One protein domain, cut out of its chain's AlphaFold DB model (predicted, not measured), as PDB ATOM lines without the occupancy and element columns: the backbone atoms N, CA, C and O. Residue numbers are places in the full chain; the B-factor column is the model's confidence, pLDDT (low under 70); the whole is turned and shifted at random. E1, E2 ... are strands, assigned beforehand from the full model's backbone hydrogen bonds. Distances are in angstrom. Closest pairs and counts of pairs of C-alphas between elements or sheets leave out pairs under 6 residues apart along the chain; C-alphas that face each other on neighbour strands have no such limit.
ATOM      1  N   LEU A  11     133.650 165.472  99.220       92.38
ATOM      2  CA  LEU A  11     135.101 165.525  99.045       92.38
ATOM      3  C   LEU A  11     135.701 164.156  98.732       92.38
ATOM      4  O   LEU A  11     136.603 164.048  97.903       92.38
ATOM      5  N   LYS A  12     135.267 163.115  99.451       91.88
ATOM      6  CA  LYS A  12     135.786 161.746  99.312       91.88
ATOM      7  C   LYS A  12     134.940 160.723 100.049       91.88
ATOM      8  O   LYS A  12     134.234 161.053 100.997       91.88
ATOM      9  N   ILE A  13     135.111 159.463  99.669       96.19
ATOM     10  CA  ILE A  13     134.678 158.316 100.466       96.19
ATOM     11  C   ILE A  13     135.757 158.038 101.519       96.19
ATOM     12  O   ILE A  13     136.913 157.799 101.172       96.19
ATOM     13  N   ALA A  14     135.393 158.087 102.801       95.88
ATOM     14  CA  ALA A  14     136.316 157.844 103.915       95.88
ATOM     15  C   ALA A  14     136.471 156.352 104.247       95.88
ATOM     16  O   ALA A  14     137.396 155.964 104.955       95.88
ATOM     17  N   GLY A  15     135.566 155.509 103.751       97.44
ATOM     18  CA  GLY A  15     135.642 154.063 103.896       97.44
ATOM     19  C   GLY A  15     134.273 153.402 103.856       97.44
ATOM     20  O   GLY A  15     133.267 154.039 103.536       97.44
ATOM     21  N   VAL A  16     134.247 152.110 104.177       97.56
ATOM     22  CA  VAL A  16     133.078 151.231 104.057       97.56
ATOM     23  C   VAL A  16     132.964 150.370 105.311       97.56
ATOM     24  O   VAL A  16     133.968 149.878 105.827       97.56
ATOM     25  N   ALA A  17     131.741 150.132 105.779       97.75
ATOM     26  CA  ALA A  17     131.459 149.211 106.874       97.75
ATOM     27  C   ALA A  17     130.255 148.326 106.537       97.75
ATOM     28  O   ALA A  17     129.257 148.796 105.995       97.75
ATOM     29  N   HIS A  18     130.347 147.037 106.870       96.81
ATOM     30  CA  HIS A  18     129.171 146.170 106.915       96.81
ATOM     31  C   HIS A  18     128.371 146.474 108.186       96.81
ATOM     32  O   HIS A  18     128.957 146.498 109.274       96.81
ATOM     33  N   VAL A  19     127.065 146.707 108.034       95.75
ATOM     34  CA  VAL A  19     126.181 147.188 109.110       95.75
ATOM     35  C   VAL A  19     125.199 146.120 109.584       95.75
ATOM     36  O   VAL A  19     125.031 145.966 110.790       95.75
ATOM     37  N   ASN A  20     124.609 145.353 108.665       95.44
ATOM     38  CA  ASN A  20     123.739 144.203 108.928       95.44
ATOM     39  C   ASN A  20     123.504 143.402 107.629       95.44
ATOM     40  O   ASN A  20     123.920 143.829 106.549       95.44
ATOM     41  N   ASP A  21     122.829 142.257 107.725       95.50
ATOM     42  CA  ASP A  21     122.563 141.375 106.576       95.50
ATOM     43  C   ASP A  21     121.502 141.922 105.607       95.50
ATOM     44  O   ASP A  21     121.505 141.567 104.432       95.50
ATOM     45  N   GLU A  22     120.614 142.804 106.074       95.06
ATOM     46  CA  GLU A  22     119.518 143.365 105.273       95.06
ATOM     47  C   GLU A  22     120.013 144.431 104.283       95.06
ATOM     48  O   GLU A  22     119.686 144.414 103.097       95.06
ATOM     49  N   VAL A  23     120.819 145.374 104.765       95.12
ATOM     50  CA  VAL A  23     121.362 146.494 103.981       95.12
ATOM     51  C   VAL A  23     122.755 146.166 103.444       95.12
ATOM     52  O   VAL A  23     123.193 146.733 102.441       95.12
ATOM     53  N   GLY A  24     123.470 145.251 104.097       96.62
ATOM     54  CA  GLY A  24     124.830 144.880 103.748       96.62
ATOM     55  C   GLY A  24     125.828 145.938 104.208       96.62
ATOM     56  O   GLY A  24     126.250 145.953 105.363       96.62
ATOM     57  N   ARG A  25     126.287 146.783 103.281       97.94
ATOM     58  CA  ARG A  25     127.362 147.757 103.524       97.94
ATOM     59  C   ARG A  25     126.899 149.185 103.297       97.94
ATOM     60  O   ARG A  25     126.192 149.471 102.329       97.94
ATOM     61  N   VAL A  26     127.417 150.075 104.135       98.38
ATOM     62  CA  VAL A  26     127.353 151.524 103.947       98.38
ATOM     63  C   VAL A  26     128.750 152.083 103.738       98.38
ATOM     64  O   VAL A  26     129.743 151.499 104.187       98.38
ATOM     65  N   PHE A  27     128.827 153.228 103.085       97.81
ATOM     66  CA  PHE A  27     130.039 154.016 102.995       97.81
ATOM     67  C   PHE A  27     129.800 155.413 103.555       97.81
ATOM     68  O   PHE A  27     128.683 155.935 103.519       97.81
ATOM     69  N   LEU A  28     130.868 155.996 104.089       97.44
ATOM     70  CA  LEU A  28     130.864 157.365 104.579       97.44
ATOM     71  C   LEU A  28     131.452 158.276 103.508       97.44
ATOM     72  O   LEU A  28     132.568 158.043 103.036       97.44
ATOM     73  N   MET A  29     130.728 159.333 103.166       96.00
ATOM     74  CA  MET A  29     131.164 160.395 102.273       96.00
ATOM     75  C   MET A  29     131.416 161.670 103.078       96.00
ATOM     76  O   MET A  29     130.510 162.186 103.724       96.00
ATOM     77  N   ARG A  30     132.640 162.192 103.026       94.75
ATOM     78  CA  ARG A  30     132.998 163.437 103.708       94.75
ATOM     79  C   ARG A  30     132.487 164.648 102.949       94.75
ATOM     80  O   ARG A  30     132.797 164.775 101.764       94.75
ATOM     81  N   GLY A  31     131.758 165.533 103.616       93.94
ATOM     82  CA  GLY A  31     131.338 166.820 103.072       93.94
ATOM     83  C   GLY A  31     132.378 167.922 103.273       93.94
ATOM     84  O   GLY A  31     133.242 167.850 104.144       93.94
ATOM     85  N   ASN A  32     132.279 168.974 102.464       92.06
ATOM     86  CA  ASN A  32     133.191 170.120 102.512       92.06
ATOM     87  C   ASN A  32     132.839 171.134 103.608       92.06
ATOM     88  O   ASN A  32     133.644 172.001 103.935       92.06
ATOM     89  N   LEU A  33     131.610 171.083 104.122       92.00
ATOM     90  CA  LEU A  33     131.052 172.103 105.011       92.00
ATOM     91  C   LEU A  33     130.566 171.491 106.322       92.00
ATOM     92  O   LEU A  33     129.509 171.852 106.819       92.00
ATOM     93  N   GLY A  34     131.333 170.559 106.882       90.75
ATOM     94  CA  GLY A  34     131.164 170.139 108.270       90.75
ATOM     95  C   GLY A  34     130.459 168.805 108.483       90.75
ATOM     96  O   GLY A  34     130.718 168.160 109.495       90.75
ATOM     97  N   GLN A  35     129.616 168.386 107.538       94.00
ATOM     98  CA  GLN A  35     128.836 167.152 107.636       94.00
ATOM     99  C   GLN A  35     129.533 165.969 106.964       94.00
ATOM    100  O   GLN A  35     130.171 166.127 105.922       94.00
ATOM    101  N   ASP A  36     129.322 164.778 107.516       95.00
ATOM    102  CA  ASP A  36     129.626 163.507 106.858       95.00
ATOM    103  C   ASP A  36     128.301 162.814 106.494       95.00
ATOM    104  O   ASP A  36     127.325 162.882 107.235       95.00
ATOM    105  N   PHE A  37     128.237 162.139 105.349       96.56
ATOM    106  CA  PHE A  37     127.012 161.531 104.827       96.56
ATOM    107  C   PHE A  37     127.155 160.015 104.750       96.56
ATOM    108  O   PHE A  37     128.147 159.504 104.226       96.56
ATOM    109  N   ILE A  38     126.159 159.286 105.246       97.25
ATOM    110  CA  ILE A  38     126.099 157.829 105.151       97.25
ATOM    111  C   ILE A  38     125.211 157.447 103.976       97.25
ATOM    112  O   ILE A  38     124.069 157.898 103.853       97.25
ATOM    113  N   MET A  39     125.742 156.578 103.124       97.19
ATOM    114  CA  MET A  39     125.033 156.030 101.979       97.19
ATOM    115  C   MET A  39     125.145 154.515 101.959       97.19
ATOM    116  O   MET A  39     126.187 153.950 102.304       97.19
ATOM    117  N   THR A  40     124.089 153.841 101.524       97.19
ATOM    118  CA  THR A  40     124.170 152.419 101.203       97.19
ATOM    119  C   THR A  40     124.997 152.226  99.932       97.19
ATOM    120  O   THR A  40     125.054 153.093  99.058       97.19
ATOM    121  N   THR A  41     125.666 151.080  99.813       96.50
ATOM    122  CA  THR A  41     126.521 150.790  98.642       96.50
ATOM    123  C   THR A  41     125.755 150.624  97.323       96.50
ATOM    124  O   THR A  41     126.369 150.693  96.263       96.50
ATOM    125  N   ASP A  42     124.430 150.477  97.373       94.56
ATOM    126  CA  ASP A  42     123.511 150.491  96.228       94.56
ATOM    127  C   ASP A  42     122.890 151.876  95.948       94.56
ATOM    128  O   ASP A  42     122.041 151.999  95.071       94.56
ATOM    129  N   GLY A  43     123.333 152.931  96.644       91.69
ATOM    130  CA  GLY A  43     123.074 154.319  96.249       91.69
ATOM    131  C   GLY A  43     121.947 155.040  96.986       91.69
ATOM    132  O   GLY A  43     121.553 156.121  96.551       91.69
ATOM    133  N   LEU A  44     121.440 154.509  98.103       93.44
ATOM    134  CA  LEU A  44     120.443 155.207  98.917       93.44
ATOM    135  C   LEU A  44     121.106 156.084  99.983       93.44
ATOM    136  O   LEU A  44     122.056 155.679 100.655       93.44
ATOM    137  N   PHE A  45     120.566 157.286 100.165       94.62
ATOM    138  CA  PHE A  45     120.936 158.165 101.269       94.62
ATOM    139  C   PHE A  45     120.356 157.632 102.583       94.62
ATOM    140  O   PHE A  45     119.150 157.411 102.679       94.62
ATOM    141  N   VAL A  46     121.207 157.435 103.592       94.94
ATOM    142  CA  VAL A  46     120.780 157.004 104.931       94.94
ATOM    143  C   VAL A  46     120.572 158.215 105.832       94.94
ATOM    144  O   VAL A  46     119.536 158.347 106.474       94.94
ATOM    145  N   GLY A  47     121.559 159.109 105.884       93.94
ATOM    146  CA  GLY A  47     121.526 160.258 106.777       93.94
ATOM    147  C   GLY A  47     122.818 161.063 106.752       93.94
ATOM    148  O   GLY A  47     123.831 160.632 106.197       93.94
ATOM    149  N   ALA A  48     122.768 162.238 107.372       94.12
ATOM    150  CA  ALA A  48     123.940 163.051 107.656       94.12
ATOM    151  C   ALA A  48     124.330 162.891 109.132       94.12
ATOM    152  O   ALA A  48     123.465 162.780 109.999       94.12
ATOM    153  N   MET A  49     125.627 162.891 109.398       92.56
ATOM    154  CA  MET A  49     126.221 163.055 110.718       92.56
ATOM    155  C   MET A  49     126.851 164.441 110.791       92.56
ATOM    156  O   MET A  49     127.307 164.967 109.770       92.56
ATOM    157  N   PHE A  50     126.944 164.971 112.010       92.06
ATOM    158  CA  PHE A  50     127.534 166.275 112.302       92.06
ATOM    159  C   PHE A  50     126.730 167.451 111.743       92.06
ATOM    160  O   PHE A  50     125.858 167.319 110.873       92.06
ATOM    161  N   GLN A  51     127.051 168.632 112.254       90.81
ATOM    162  CA  GLN A  51     126.427 169.873 111.845       90.81
ATOM    163  C   GLN A  51     127.199 170.557 110.712       90.81
ATOM    164  O   GLN A  51     128.432 170.519 110.634       90.81
ATOM    165  N   ASP A  52     126.462 171.229 109.829       92.50
ATOM    166  CA  ASP A  52     127.058 172.109 108.829       92.50
ATOM    167  C   ASP A  52     127.793 173.267 109.516       92.50
ATOM    168  O   ASP A  52     127.232 173.935 110.385       92.50
ATOM    169  N   GLY A  53     129.039 173.521 109.119       89.56
ATOM    170  CA  GLY A  53     129.903 174.522 109.755       89.56
ATOM    171  C   GLY A  53     129.457 175.967 109.547       89.56
ATOM    172  O   GLY A  53     130.082 176.874 110.084       89.56
ATOM    173  N   ARG A  54     128.404 176.190 108.756       90.31
ATOM    174  CA  ARG A  54     127.781 177.501 108.550       90.31
ATOM    175  C   ARG A  54     126.618 177.759 109.497       90.31
ATOM    176  O   ARG A  54     126.013 178.817 109.400       90.31
ATOM    177  N   LEU A  55     126.250 176.795 110.337       88.81
ATOM    178  CA  LEU A  55     125.239 176.941 111.382       88.81
ATOM    179  C   LEU A  55     125.918 177.140 112.747       88.81
ATOM    180  O   LEU A  55     127.013 176.604 112.934       88.81
ATOM    181  N   PRO A  56     125.282 177.851 113.702       79.19
ATOM    182  CA  PRO A  56     125.816 178.009 115.056       79.19
ATOM    183  C   PRO A  56     126.105 176.649 115.694       79.19
ATOM    184  O   PRO A  56     125.185 175.853 115.871       79.19
ATOM    185  N   GLY A  57     127.373 176.358 115.979       74.62
ATOM    186  CA  GLY A  57     127.830 175.059 116.477       74.62
ATOM    187  C   GLY A  57     128.429 175.145 117.876       74.62
ATOM    188  O   GLY A  57     128.883 176.205 118.306       74.62
ATOM    189  N   GLU A  58     128.444 174.013 118.576       76.75
ATOM    190  CA  GLU A  58     129.052 173.902 119.902       76.75
ATOM    191  C   GLU A  58     130.589 173.930 119.824       76.75
ATOM    192  O   GLU A  58     131.202 173.321 118.940       76.75
ATOM    193  N   SER A  59     131.220 174.607 120.786       80.12
ATOM    194  CA  SER A  59     132.664 174.509 121.019       80.12
ATOM    195  C   SER A  59     132.985 173.241 121.803       80.12
ATOM    196  O   SER A  59     132.242 172.850 122.704       80.12
ATOM    197  N   LEU A  60     134.111 172.598 121.484       83.19
ATOM    198  CA  LEU A  60     134.583 171.462 122.275       83.19
ATOM    199  C   LEU A  60     134.873 171.897 123.722       83.19
ATOM    200  O   LEU A  60     135.333 173.020 123.936       83.19
ATOM    201  N   PRO A  61     134.662 171.014 124.714       84.81
ATOM    202  CA  PRO A  61     135.046 171.289 126.092       84.81
ATOM    203  C   PRO A  61     136.565 171.462 126.238       84.81
ATOM    204  O   PRO A  61     137.349 170.792 125.569       84.81
ATOM    205  N   ASP A  62     136.978 172.263 127.221       85.19
ATOM    206  CA  ASP A  62     138.393 172.578 127.492       85.19
ATOM    207  C   ASP A  62     139.239 171.382 127.965       85.19
ATOM    208  O   ASP A  62     140.461 171.481 128.096       85.19
ATOM    209  N   LYS A  63     138.607 170.251 128.301       87.25
ATOM    210  CA  LYS A  63     139.275 169.065 128.853       87.25
ATOM    211  C   LYS A  63     138.958 167.830 128.028       87.25
ATOM    212  O   LYS A  63     137.801 167.431 127.935       87.25
ATOM    213  N   GLU A  64     139.998 167.138 127.567       84.56
ATOM    214  CA  GLU A  64     139.863 165.885 126.812       84.56
ATOM    215  C   GLU A  64     139.071 164.809 127.567       84.56
ATOM    216  O   GLU A  64     138.294 164.070 126.968       84.56
ATOM    217  N   SER A  65     139.199 164.748 128.898       88.44
ATOM    218  CA  SER A  65     138.449 163.795 129.723       88.44
ATOM    219  C   SER A  65     136.931 163.970 129.620       88.44
ATOM    220  O   SER A  65     136.201 163.023 129.897       88.44
ATOM    221  N   ALA A  66     136.452 165.160 129.240       88.38
ATOM    222  CA  ALA A  66     135.032 165.438 129.038       88.38
ATOM    223  C   ALA A  66     134.508 164.941 127.677       88.38
ATOM    224  O   ALA A  66     133.300 164.837 127.503       88.38
ATOM    225  N   LEU A  67     135.394 164.604 126.730       86.06
ATOM    226  CA  LEU A  67     135.013 164.104 125.402       86.06
ATOM    227  C   LEU A  67     134.627 162.620 125.423       86.06
ATOM    228  O   LEU A  67     133.945 162.131 124.522       86.06
ATOM    229  N   VAL A  68     135.086 161.864 126.423       86.38
ATOM    230  CA  VAL A  68     134.868 160.416 126.473       86.38
ATOM    231  C   VAL A  68     133.387 160.116 126.696       86.38
ATOM    232  O   VAL A  68     132.835 160.396 127.755       86.38
ATOM    233  N   GLY A  69     132.757 159.496 125.695       86.31
ATOM    234  CA  GLY A  69     131.339 159.128 125.735       86.31
ATOM    235  C   GLY A  69     130.377 160.280 125.436       86.31
ATOM    236  O   GLY A  69     129.169 160.060 125.463       86.31
ATOM    237  N   MET A  70     130.891 161.475 125.131       89.38
ATOM    238  CA  MET A  70     130.078 162.614 124.721       89.38
ATOM    239  C   MET A  70     129.440 162.342 123.345       89.38
ATOM    240  O   MET A  70     130.143 161.888 122.436       89.38
ATOM    241  N   PRO A  71     128.132 162.598 123.169       90.75
ATOM    242  CA  PRO A  71     127.510 162.634 121.850       90.75
ATOM    243  C   PRO A  71     128.134 163.751 121.003       90.75
ATOM    244  O   PRO A  71     128.344 164.860 121.489       90.75
ATOM    245  N   MET A  72     128.474 163.447 119.751       89.31
ATOM    246  CA  MET A  72     129.264 164.342 118.894       89.31
ATOM    247  C   MET A  72     128.473 164.897 117.699       89.31
ATOM    248  O   MET A  72     129.035 165.594 116.858       89.31
ATOM    249  N   GLU A  73     127.185 164.581 117.592       86.56
ATOM    250  CA  GLU A  73     126.328 164.880 116.441       86.56
ATOM    251  C   GLU A  73     126.107 166.375 116.179       86.56
ATOM    252  O   GLU A  73     125.903 166.752 115.027       86.56
ATOM    253  N   ASN A  74     126.202 167.224 117.207       86.81
ATOM    254  CA  ASN A  74     126.016 168.676 117.082       86.81
ATOM    255  C   ASN A  74     127.309 169.429 116.720       86.81
ATOM    256  O   ASN A  74     127.275 170.627 116.439       86.81
ATOM    257  N   PHE A  75     128.457 168.748 116.711       88.94
ATOM    258  CA  PHE A  75     129.732 169.354 116.327       88.94
ATOM    259  C   PHE A  75     129.889 169.371 114.814       88.94
ATOM    260  O   PHE A  75     129.245 168.610 114.097       88.94
ATOM    261  N   SER A  76     130.769 170.235 114.316       89.50
ATOM    262  CA  SER A  76     131.031 170.389 112.888       89.50
ATOM    263  C   SER A  76     132.478 170.074 112.545       89.50
ATOM    264  O   SER A  76     133.394 170.469 113.268       89.50
ATOM    265  N   HIS A  77     132.710 169.454 111.382       88.88
ATOM    266  CA  HIS A  77     134.074 169.314 110.849       88.88
ATOM    267  C   HIS A  77     134.637 170.665 110.387       88.88
ATOM    268  O   HIS A  77     135.821 170.766 110.067       88.88
ATOM    269  N   GLY A  78     133.797 171.703 110.352       86.81
ATOM    270  CA  GLY A  78     134.119 172.985 109.759       86.81
ATOM    271  C   GLY A  78     134.274 172.880 108.243       86.81
ATOM    272  O   GLY A  78     133.741 171.984 107.588       86.81
ATOM    273  N   GLY A  79     134.989 173.848 107.684       87.94
ATOM    274  CA  GLY A  79     135.326 173.889 106.272       87.94
ATOM    275  C   GLY A  79     136.470 172.967 105.892       87.94
ATOM    276  O   GLY A  79     137.434 172.845 106.642       87.94
ATOM    277  N   GLU A  80     136.384 172.394 104.695       88.12
ATOM    278  CA  GLU A  80     137.508 171.747 104.013       88.12
ATOM    279  C   GLU A  80     138.186 170.582 104.777       88.12
ATOM    280  O   GLU A  80     139.415 170.463 104.777       88.12
ATOM    281  N   PRO A  81     137.433 169.659 105.415       88.81
ATOM    282  CA  PRO A  81     138.033 168.527 106.114       88.81
ATOM    283  C   PRO A  81     138.517 167.458 105.116       88.81
ATOM    284  O   PRO A  81     137.839 166.474 104.823       88.81
ATOM    285  N   PHE A  82     139.715 167.625 104.557       87.62
ATOM    286  CA  PHE A  82     140.230 166.728 103.517       87.62
ATOM    287  C   PHE A  82     140.759 165.379 104.033       87.62
ATOM    288  O   PHE A  82     141.064 164.500 103.231       87.62
ATOM    289  N   ASN A  83     140.900 165.151 105.335       85.12
ATOM    290  CA  ASN A  83     141.375 163.873 105.880       85.12
ATOM    291  C   ASN A  83     140.214 162.951 106.271       85.12
ATOM    292  O   ASN A  83     139.124 163.429 106.558       85.12
ATOM    293  N   GLY A  84     140.469 161.640 106.353       88.81
ATOM    294  CA  GLY A  84     139.801 160.754 107.310       88.81
ATOM    295  C   GLY A  84     139.535 159.316 106.849       88.81
ATOM    296  O   GLY A  84     139.763 158.969 105.695       88.81
ATOM    297  N   TRP A  85     139.048 158.498 107.781       95.00
ATOM    298  CA  TRP A  85     138.830 157.054 107.678       95.00
ATOM    299  C   TRP A  85     137.476 156.665 108.291       95.00
ATOM    300  O   TRP A  85     137.026 157.325 109.228       95.00
ATOM    301  N   PHE A  86     136.846 155.603 107.790       97.69
ATOM    302  CA  PHE A  86     135.633 154.990 108.342       97.69
ATOM    303  C   PHE A  86     135.661 153.472 108.134       97.69
ATOM    304  O   PHE A  86     135.947 152.999 107.032       97.69
ATOM    305  N   GLY A  87     135.325 152.699 109.163       97.81
ATOM    306  CA  GLY A  87     135.244 151.249 109.022       97.81
ATOM    307  C   GLY A  87     134.995 150.495 110.322       97.81
ATOM    308  O   GLY A  87     135.070 151.043 111.423       97.81
ATOM    309  N   LYS A  88     134.712 149.198 110.176       96.56
ATOM    310  CA  LYS A  88     134.591 148.252 111.291       96.56
ATOM    311  C   LYS A  88     135.974 147.732 111.674       96.56
ATOM    312  O   LYS A  88     136.716 147.262 110.813       96.56
ATOM    313  N   GLN A  89     136.325 147.824 112.951       95.62
ATOM    314  CA  GLN A  89     137.600 147.331 113.473       95.62
ATOM    315  C   GLN A  89     137.483 145.896 114.006       95.62
ATOM    316  O   GLN A  89     136.391 145.333 114.085       95.62
ATOM    317  N   ALA A  90     138.624 145.291 114.356       95.75
ATOM    318  CA  ALA A  90     138.713 143.899 114.806       95.75
ATOM    319  C   ALA A  90     137.900 143.602 116.081       95.75
ATOM    320  O   ALA A  90     137.483 142.468 116.290       95.75
ATOM    321  N   ASP A  91     137.626 144.617 116.904       95.56
ATOM    322  CA  ASP A  91     136.749 144.521 118.078       95.56
ATOM    323  C   ASP A  91     135.250 144.603 117.731       95.56
ATOM    324  O   ASP A  91     134.399 144.686 118.615       95.56
ATOM    325  N   GLY A  92     134.915 144.613 116.440       93.56
ATOM    326  CA  GLY A  92     133.552 144.667 115.936       93.56
ATOM    327  C   GLY A  92     132.913 146.054 115.975       93.56
ATOM    328  O   GLY A  92     131.798 146.196 115.476       93.56
ATOM    329  N   LYS A  93     133.584 147.084 116.502       96.12
ATOM    330  CA  LYS A  93     133.028 148.442 116.555       96.12
ATOM    331  C   LYS A  93     133.301 149.195 115.257       96.12
ATOM    332  O   LYS A  93     134.374 149.069 114.662       96.12
ATOM    333  N   VAL A  94     132.333 150.002 114.832       97.56
ATOM    334  CA  VAL A  94     132.515 150.942 113.723       97.56
ATOM    335  C   VAL A  94     133.091 152.235 114.277       97.56
ATOM    336  O   VAL A  94     132.617 152.763 115.285       97.56
ATOM    337  N   ARG A  95     134.146 152.729 113.636       96.38
ATOM    338  CA  ARG A  95     134.792 153.983 114.008       96.38
ATOM    339  C   ARG A  95     135.045 154.840 112.787       96.38
ATOM    340  O   ARG A  95     135.102 154.349 111.659       96.38
ATOM    341  N   MET A  96     135.257 156.117 113.044       94.94
ATOM    342  CA  MET A  96     135.731 157.066 112.057       94.94
ATOM    343  C   MET A  96     136.768 158.006 112.647       94.94
ATOM    344  O   MET A  96     136.825 158.186 113.862       94.94
ATOM    345  N   THR A  97     137.560 158.632 111.785       92.50
ATOM    346  CA  THR A  97     138.388 159.769 112.188       92.50
ATOM    347  C   THR A  97     137.705 161.076 111.816       92.50
ATOM    348  O   THR A  97     137.298 161.234 110.659       92.50
ATOM    349  N   THR A  98     137.668 162.028 112.738       87.88
ATOM    350  CA  THR A  98     137.234 163.401 112.471       87.88
ATOM    351  C   THR A  98     138.389 164.377 112.618       87.88
ATOM    352  O   THR A  98     139.422 164.070 113.216       87.88
ATOM    353  N   GLY A  99     138.216 165.551 112.017       76.69
ATOM    354  CA  GLY A  99     139.134 166.673 112.150       76.69
ATOM    355  C   GLY A  99     138.617 167.713 113.135       76.69
ATOM    356  O   GLY A  99     138.815 168.885 112.875       76.69
ATOM    357  N   PHE A 100     137.892 167.351 114.198       78.31
ATOM    358  CA  PHE A 100     137.532 168.311 115.253       78.31
ATOM    359  C   PHE A 100     138.773 168.588 116.127       78.31
ATOM    360  O   PHE A 100     139.434 167.617 116.496       78.31
ATOM    361  N   PRO A 101     139.130 169.834 116.513       61.25
ATOM    362  CA  PRO A 101     138.785 171.167 115.998       61.25
ATOM    363  C   PRO A 101     139.872 171.691 115.022       61.25
ATOM    364  O   PRO A 101     140.570 172.669 115.273       61.25
ATOM    365  N   ARG A 102     140.035 171.022 113.883       62.72
ATOM    366  CA  ARG A 102     141.013 171.217 112.789       62.72
ATOM    367  C   ARG A 102     142.429 170.710 113.044       62.72
ATOM    368  O   ARG A 102     143.028 170.155 112.128       62.72
ATOM    369  N   GLN A 103     142.981 170.892 114.243       62.84
ATOM    370  CA  GLN A 103     144.407 170.608 114.501       62.84
ATOM    371  C   GLN A 103     144.703 169.212 115.071       62.84
ATOM    372  O   GLN A 103     145.869 168.840 115.190       62.84
ATOM    373  N   ALA A 104     143.674 168.422 115.387       70.25
ATOM    374  CA  ALA A 104     143.818 167.064 115.900       70.25
ATOM    375  C   ALA A 104     142.974 166.068 115.093       70.25
ATOM    376  O   ALA A 104     141.920 166.408 114.554       70.25
ATOM    377  N   ALA A 105     143.448 164.822 115.023       79.56
ATOM    378  CA  ALA A 105     142.661 163.705 114.521       79.56
ATOM    379  C   ALA A 105     141.969 163.022 115.704       79.56
ATOM    380  O   ALA A 105     142.627 162.376 116.522       79.56
ATOM    381  N   MET A 106     140.649 163.147 115.791       86.44
ATOM    382  CA  MET A 106     139.849 162.438 116.790       86.44
ATOM    383  C   MET A 106     139.332 161.128 116.215       86.44
ATOM    384  O   MET A 106     139.053 161.036 115.021       86.44
ATOM    385  N   ILE A 107     139.179 160.112 117.063       90.19
ATOM    386  CA  ILE A 107     138.562 158.838 116.687       90.19
ATOM    387  C   ILE A 107     137.215 158.744 117.388       90.19
ATOM    388  O   ILE A 107     137.157 158.704 118.615       90.19
ATOM    389  N   LEU A 108     136.142 158.673 116.607       92.56
ATOM    390  CA  LEU A 108     134.782 158.551 117.118       92.56
ATOM    391  C   LEU A 108     134.251 157.140 116.885       92.56
ATOM    392  O   LEU A 108     134.486 156.544 115.830       92.56
ATOM    393  N   ALA A 109     133.528 156.609 117.869       95.00
ATOM    394  CA  ALA A 109     132.690 155.433 117.674       95.00
ATOM    395  C   ALA A 109     131.391 155.849 116.973       95.00
ATOM    396  O   ALA A 109     130.796 156.862 117.337       95.00
ATOM    397  N   VAL A 110     130.956 155.063 115.990       95.44
ATOM    398  CA  VAL A 110     129.684 155.269 115.288       95.44
ATOM    399  C   VAL A 110     128.734 154.148 115.694       95.44
ATOM    400  O   VAL A 110     129.030 152.974 115.471       95.44
ATOM    401  N   ASN A 111     127.608 154.517 116.300       94.06
ATOM    402  CA  ASN A 111     126.607 153.588 116.827       94.06
ATOM    403  C   ASN A 111     125.306 153.678 116.013       94.06
ATOM    404  O   ASN A 111     125.070 154.677 115.335       94.06
ATOM    405  N   GLY A 112     124.451 152.656 116.092       94.31
ATOM    406  CA  GLY A 112     123.105 152.678 115.515       94.31
ATOM    407  C   GLY A 112     123.031 152.311 114.032       94.31
ATOM    408  O   GLY A 112     121.930 152.151 113.507       94.31
ATOM    409  N   LEU A 113     124.157 152.123 113.336       95.75
ATOM    410  CA  LEU A 113     124.156 151.732 111.920       95.75
ATOM    411  C   LEU A 113     123.533 150.346 111.691       95.75
ATOM    412  O   LEU A 113     122.947 150.090 110.644       95.75
ATOM    413  N   GLU A 114     123.613 149.457 112.675       94.94
ATOM    414  CA  GLU A 114     122.965 148.145 112.658       94.94
ATOM    415  C   GLU A 114     121.432 148.234 112.609       94.94
ATOM    416  O   GLU A 114     120.776 147.279 112.191       94.94
ATOM    417  N   SER A 115     120.863 149.381 112.999       95.94
ATOM    418  CA  SER A 115     119.419 149.628 113.010       95.94
ATOM    419  C   SER A 115     118.847 150.068 111.661       95.94
ATOM    420  O   SER A 115     117.625 150.168 111.537       95.94
ATOM    421  N   ILE A 116     119.698 150.317 110.655       96.19
ATOM    422  CA  ILE A 116     119.253 150.713 109.314       96.19
ATOM    423  C   ILE A 116     118.467 149.555 108.698       96.19
ATOM    424  O   ILE A 116     118.963 148.432 108.611       96.19
TER     425      ILE A 116
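This is residues 11 to 116 of the 381 residues of an uncharacterized protein of Lentisphaerae bacterium (UniProt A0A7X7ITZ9). The domain has little regular structure beyond one strongly twisted sheet of seven strands, curled like part of a barrel and folded back on itself: E4 E3 E2 E1 face E6 E7, with E5 as the hinge. Residues 61 to 66, in the long link from E4 to E5, stick out. Of 106 printed residues 41 are in named strands, E1 to E7 along the chain, with no named helix: all strand. The sheet, order E4 E3 E2 E1 E5 E6 E7, is mixed; the whole is compact, radius of gyration of the C-alphas 13.6 A, spans 41 by 28 by 20 A.

E1, residues 11 to 20, is 26.1 A long from C-alpha 11 at (135.101, 165.525, 99.045). E2, residues 24 to 31, is 22.9 A long. E3 is residues 36 to 40, E4 45 to 49, E5 86 to 88, E6 94 to 98, and E7 106 to 110, ending at C-alpha 110 (129.684, 155.269, 115.288).

E1 and E5 are parallel at 19 degrees, with N 86 and O 14 within hydrogen-bond range at 2.9 A. E1 to E4 and E5 to E7 are meanders, each strand the antiparallel neighbour of the one before. Edge strands E4 and E7 are apart.

The printed part has no cut. Residues 101 to 103 have pLDDT under 70.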